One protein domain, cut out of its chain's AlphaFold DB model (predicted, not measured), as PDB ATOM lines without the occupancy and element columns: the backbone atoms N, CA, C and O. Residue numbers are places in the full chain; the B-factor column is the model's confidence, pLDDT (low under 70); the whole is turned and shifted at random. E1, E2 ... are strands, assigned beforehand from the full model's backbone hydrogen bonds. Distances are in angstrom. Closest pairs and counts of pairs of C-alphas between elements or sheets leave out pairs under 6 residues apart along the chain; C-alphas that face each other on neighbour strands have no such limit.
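This is residues 116 to 160 of the 162 residues of an uncharacterized protein of Micromonosporaceae bacterium (UniProt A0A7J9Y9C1). Little regular structure is here: a small, twisted three-stranded sheet with long loops round it, the stretch 116 to 130 leading in and the link 145 to 155 joining E2 to E3. The printed part has 45 residues, with E1, E2 and E3 along the chain and no named helix. The order across the sheet is E2, E1, E3, antiparallel; the class is all strand, with 14 residues in named elements. It is compact, radius of gyration of the C-alphas 8.9 A, spanning 26 by 19 by 17 A.

Pass residues 116 to 130 and find C-alpha 131 at (129.304, 145.476, 122.633), where E1, residues 131 to 135, begins its 12.3 A. E2 is residues 140 to 144; E3, residues 156 to 159, ends at (135.330, 141.583, 120.416).

Look first at inner strand E1, which forms a hairpin with E2; N 133 and O 141 are 2.9 A apart. On E3, O 158 is 2.8 A from N 134. The sheet is only just strongly twisted, its C-alphas up to 4.0 A off the best plane.

The C-alphas of Ser 117 and Arg 147, the two farthest apart, are 26.7 A apart. E2 to E3 is a long link; the printed part has no cut, and no printed residue is under 70 in pLDDT.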
ATOM      1  N   CYS A 116     125.112 133.088 127.815       97.50
ATOM      2  CA  CYS A 116     125.921 132.684 128.966       97.50
ATOM      3  C   CYS A 116     125.893 131.171 129.250       97.50
ATOM      4  O   CYS A 116     126.645 130.691 130.091       97.50
ATOM      5  N   SER A 117     125.057 130.404 128.540       97.25
ATOM      6  CA  SER A 117     125.110 128.935 128.550       97.25
ATOM      7  C   SER A 117     126.212 128.370 127.649       97.25
ATOM      8  O   SER A 117     126.556 127.200 127.785       97.25
ATOM      9  N   TYR A 118     126.750 129.175 126.728       95.94
ATOM     10  CA  TYR A 118     127.769 128.754 125.757       95.94
ATOM     11  C   TYR A 118     129.092 129.498 125.951       95.94
ATOM     12  O   TYR A 118     130.166 128.934 125.757       95.94
ATOM     13  N   CYS A 119     129.017 130.762 126.359       95.44
ATOM     14  CA  CYS A 119     130.164 131.592 126.689       95.44
ATOM     15  C   CYS A 119     130.216 131.818 128.202       95.44
ATOM     16  O   CYS A 119     129.186 132.060 128.827       95.44
ATOM     17  N   ARG A 120     131.413 131.799 128.796       97.50
ATOM     18  CA  ARG A 120     131.592 132.115 130.222       97.50
ATOM     19  C   ARG A 120     131.381 133.613 130.437       97.50
ATOM     20  O   ARG A 120     132.275 134.396 130.150       97.50
ATOM     21  N   CYS A 121     130.200 134.021 130.876       98.31
ATOM     22  CA  CYS A 121     129.909 135.420 131.179       98.31
ATOM     23  C   CYS A 121     130.474 135.828 132.545       98.31
ATOM     24  O   CYS A 121     130.504 135.010 133.460       98.31
ATOM     25  N   ILE A 122     130.862 137.096 132.677       97.94
ATOM     26  CA  ILE A 122     131.172 137.704 133.977       97.94
ATOM     27  C   ILE A 122     129.904 137.872 134.828       97.94
ATOM     28  O   ILE A 122     128.795 138.002 134.288       97.94
ATOM     29  N   ASP A 123     130.078 137.974 136.145       94.38
ATOM     30  CA  ASP A 123     129.019 138.452 137.033       94.38
ATOM     31  C   ASP A 123     128.617 139.869 136.586       94.38
ATOM     32  O   ASP A 123     129.463 140.699 136.256       94.38
ATOM     33  N   TYR A 124     127.313 140.144 136.482       93.19
ATOM     34  CA  TYR A 124     126.746 141.398 135.942       93.19
ATOM     35  C   TYR A 124     126.846 141.613 134.422       93.19
ATOM     36  O   TYR A 124     126.648 142.734 133.943       93.19
ATOM     37  N   PHE A 125     127.062 140.556 133.630       98.06
ATOM     38  CA  PHE A 125     127.045 140.643 132.163       98.06
ATOM     39  C   PHE A 125     125.842 141.433 131.612       98.06
ATOM     40  O   PHE A 125     126.017 142.347 130.814       98.06
ATOM     41  N   TRP A 126     124.622 141.163 132.081       97.38
ATOM     42  CA  TRP A 126     123.411 141.825 131.572       97.38
ATOM     43  C   TRP A 126     123.276 143.303 131.971       97.38
ATOM     44  O   TRP A 126     122.532 144.048 131.335       97.38
ATOM     45  N   ASN A 127     124.013 143.758 132.987       96.38
ATOM     46  CA  ASN A 127     124.025 145.160 133.407       96.38
ATOM     47  C   ASN A 127     124.935 146.023 132.517       96.38
ATOM     48  O   ASN A 127     124.773 147.252 132.472       96.38
ATOM     49  N   GLY A 128     125.857 145.387 131.784       95.44
ATOM     50  CA  GLY A 128     126.820 146.039 130.905       95.44
ATOM     51  C   GLY A 128     126.194 146.937 129.831       95.44
ATOM     52  O   GLY A 128     124.987 146.929 129.564       95.44
ATOM     53  N   LYS A 129     127.045 147.771 129.239       96.25
ATOM     54  CA  LYS A 129     126.730 148.686 128.137       96.25
ATOM     55  C   LYS A 129     127.887 148.654 127.145       96.25
ATOM     56  O   LYS A 129     129.034 148.649 127.578       96.25
ATOM     57  N   GLY A 130     127.589 148.706 125.851       98.00
ATOM     58  CA  GLY A 130     128.578 148.546 124.784       98.00
ATOM     59  C   GLY A 130     128.332 147.263 124.001       98.00
ATOM     60  O   GLY A 130     127.205 146.764 123.977       98.00
ATOM     61  N   TYR A 131     129.373 146.748 123.354       98.69
ATOM     62  CA  TYR A 131     129.304 145.476 122.633       98.69
ATOM     63  C   TYR A 131     129.878 144.316 123.459       98.69
ATOM     64  O   TYR A 131     130.629 144.524 124.417       98.69
ATOM     65  N   MET A 132     129.535 143.082 123.090       98.50
ATOM     66  CA  MET A 132     130.121 141.885 123.691       98.50
ATOM     67  C   MET A 132     131.617 141.785 123.398       98.50
ATOM     68  O   MET A 132     132.038 141.760 122.242       98.50
ATOM     69  N   ILE A 133     132.421 141.633 124.441       98.69
ATOM     70  CA  ILE A 133     133.872 141.491 124.342       98.69
ATOM     71  C   ILE A 133     134.344 140.304 125.180       98.69
ATOM     72  O   ILE A 133     133.819 140.062 126.265       98.69
ATOM     73  N   GLN A 134     135.329 139.562 124.679       98.56
ATOM     74  CA  GLN A 134     136.083 138.595 125.467       98.56
ATOM     75  C   GLN A 134     137.183 139.332 126.250       98.56
ATOM     76  O   GLN A 134     137.986 140.070 125.668       98.56
ATOM     77  N   CYS A 135     137.221 139.106 127.557       98.62
ATOM     78  CA  CYS A 135     138.288 139.521 128.459       98.62
ATOM     79  C   CYS A 135     139.484 138.553 128.374       98.62
ATOM     80  O   CYS A 135     139.393 137.478 127.767       98.62
ATOM     81  N   LYS A 136     140.646 138.929 128.918       98.50
ATOM     82  CA  LYS A 136     141.871 138.115 128.785       98.50
ATOM     83  C   LYS A 136     141.807 136.784 129.528       98.50
ATOM     84  O   LYS A 136     142.305 135.795 128.992       98.50
ATOM     85  N   ASP A 137     141.109 136.737 130.654       97.88
ATOM     86  CA  ASP A 137     140.808 135.511 131.409       97.88
ATOM     87  C   ASP A 137     139.853 134.537 130.673       97.88
ATOM     88  O   ASP A 137     139.571 133.430 131.138       97.88
ATOM     89  N   GLY A 138     139.351 134.933 129.498       97.19
ATOM     90  CA  GLY A 138     138.462 134.142 128.657       97.19
ATOM     91  C   GLY A 138     136.978 134.325 128.961       97.19
ATOM     92  O   GLY A 138     136.161 133.781 128.206       97.19
ATOM     93  N   MET A 139     136.616 135.100 129.989       98.44
ATOM     94  CA  MET A 139     135.230 135.479 130.240       98.44
ATOM     95  C   MET A 139     134.731 136.512 129.225       98.44
ATOM     96  O   MET A 139     135.502 137.136 128.497       98.44
ATOM     97  N   VAL A 140     133.415 136.684 129.147       98.31
ATOM     98  CA  VAL A 140     132.752 137.599 128.219       98.31
ATOM     99  C   VAL A 140     131.987 138.663 128.996       98.31
ATOM    100  O   VAL A 140     131.271 138.362 129.951       98.31
ATOM    101  N   SER A 141     132.122 139.915 128.562       98.50
ATOM    102  CA  SER A 141     131.517 141.103 129.162       98.50
ATOM    103  C   SER A 141     130.692 141.881 128.134       98.50
ATOM    104  O   SER A 141     131.037 141.920 126.957       98.50
ATOM    105  N   MET A 142     129.638 142.569 128.578       98.31
ATOM    106  CA  MET A 142     128.908 143.576 127.790       98.31
ATOM    107  C   MET A 142     129.492 144.982 127.977       98.31
ATOM    108  O   MET A 142     128.747 145.948 128.033       98.31
ATOM    109  N   SER A 143     130.804 145.124 128.164       98.31
ATOM    110  CA  SER A 143     131.451 146.429 128.390       98.31
ATOM    111  C   SER A 143     132.332 146.898 127.228       98.31
ATOM    112  O   SER A 143     132.996 147.927 127.352       98.31
ATOM    113  N   GLY A 144     132.342 146.174 126.105       98.31
ATOM    114  CA  GLY A 144     133.215 146.447 124.967       98.31
ATOM    115  C   GLY A 144     133.068 147.872 124.434       98.31
ATOM    116  O   GLY A 144     131.966 148.418 124.363       98.31
ATOM    117  N   GLY A 145     134.203 148.478 124.078       97.62
ATOM    118  CA  GLY A 145     134.279 149.863 123.603       97.62
ATOM    119  C   GLY A 145     134.245 150.923 124.709       97.62
ATOM    120  O   GLY A 145     134.263 152.111 124.402       97.62
ATOM    121  N   ARG A 146     134.210 150.531 125.989       97.88
ATOM    122  CA  ARG A 146     134.226 151.470 127.121       97.88
ATOM    123  C   ARG A 146     135.575 151.489 127.829       97.88
ATOM    124  O   ARG A 146     136.261 150.470 127.936       97.88
ATOM    125  N   ARG A 147     135.925 152.654 128.381       97.19
ATOM    126  CA  ARG A 147     137.081 152.807 129.274       97.19
ATOM    127  C   ARG A 147     136.899 151.916 130.505       97.19
ATOM    128  O   ARG A 147     135.824 151.904 131.098       97.19
ATOM    129  N   GLY A 148     137.943 151.172 130.869       95.31
ATOM    130  CA  GLY A 148     137.905 150.223 131.988       95.31
ATOM    131  C   GLY A 148     137.171 148.908 131.699       95.31
ATOM    132  O   GLY A 148     136.936 148.135 132.622       95.31
ATOM    133  N   SER A 149     136.799 148.625 130.443       97.06
ATOM    134  CA  SER A 149     136.249 147.315 130.076       97.06
ATOM    135  C   SER A 149     137.215 146.189 130.474       97.06
ATOM    136  O   SER A 149     138.432 146.328 130.341       97.06
ATOM    137  N   CYS A 150     136.654 145.109 131.030       97.81
ATOM    138  CA  CYS A 150     137.395 143.949 131.527       97.81
ATOM    139  C   CYS A 150     138.500 144.262 132.562       97.81
ATOM    140  O   CYS A 150     139.397 143.445 132.735       97.81
ATOM    141  N   SER A 151     138.475 145.399 133.273       97.50
ATOM    142  CA  SER A 151     139.560 145.770 134.203       97.50
ATOM    143  C   SER A 151     139.779 144.768 135.343       97.50
ATOM    144  O   SER A 151     140.908 144.584 135.774       97.50
ATOM    145  N   HIS A 152     138.717 144.095 135.795       96.69
ATOM    146  CA  HIS A 152     138.770 143.033 136.811       96.69
ATOM    147  C   HIS A 152     139.060 141.638 136.222       96.69
ATOM    148  O   HIS A 152     139.071 140.656 136.951       96.69
ATOM    149  N   HIS A 153     139.256 141.557 134.902       97.69
ATOM    150  CA  HIS A 153     139.407 140.330 134.111       97.69
ATOM    151  C   HIS A 153     140.626 140.440 133.170       97.69
ATOM    152  O   HIS A 153     140.561 140.103 131.983       97.69
ATOM    153  N   ASP A 154     141.719 141.011 133.691       98.00
ATOM    154  CA  ASP A 154     143.025 141.202 133.029       98.00
ATOM    155  C   ASP A 154     143.018 142.097 131.768       98.00
ATOM    156  O   ASP A 154     143.995 142.194 131.008       98.00
ATOM    157  N   GLY A 155     141.914 142.812 131.561       97.94
ATOM    158  CA  GLY A 155     141.693 143.729 130.456       97.94
ATOM    159  C   GLY A 155     141.062 143.081 129.225       97.94
ATOM    160  O   GLY A 155     140.699 141.903 129.184       97.94
ATOM    161  N   ASN A 156     140.897 143.902 128.193       98.44
ATOM    162  CA  ASN A 156     140.272 143.498 126.940       98.44
ATOM    163  C   ASN A 156     141.162 142.521 126.170       98.44
ATOM    164  O   ASN A 156     142.373 142.731 126.065       98.44
ATOM    165  N   ARG A 157     140.551 141.496 125.568       98.12
ATOM    166  CA  ARG A 157     141.231 140.613 124.616       98.12
ATOM    167  C   ARG A 157     140.786 140.886 123.188       98.12
ATOM    168  O   ARG A 157     141.613 141.238 122.356       98.12
ATOM    169  N   ARG A 158     139.498 140.694 122.892       98.19
ATOM    170  CA  ARG A 158     138.945 140.860 121.536       98.19
ATOM    171  C   ARG A 158     137.416 140.919 121.536       98.19
ATOM    172  O   ARG A 158     136.806 140.340 122.433       98.19
ATOM    173  N   PRO A 159     136.785 141.568 120.547       98.25
ATOM    174  CA  PRO A 159     135.330 141.583 120.416       98.25
ATOM    175  C   PRO A 159     134.726 140.209 120.111       98.25
ATOM    176  O   PRO A 159     135.401 139.313 119.600       98.25
ATOM    177  N   VAL A 160     133.431 140.078 120.394       98.19
ATOM    178  CA  VAL A 160     132.587 138.976 119.925       98.19
ATOM    179  C   VAL A 160     131.683 139.497 118.815       98.19
ATOM    180  O   VAL A 160     131.052 140.550 118.960       98.19
TER     181      VAL A 160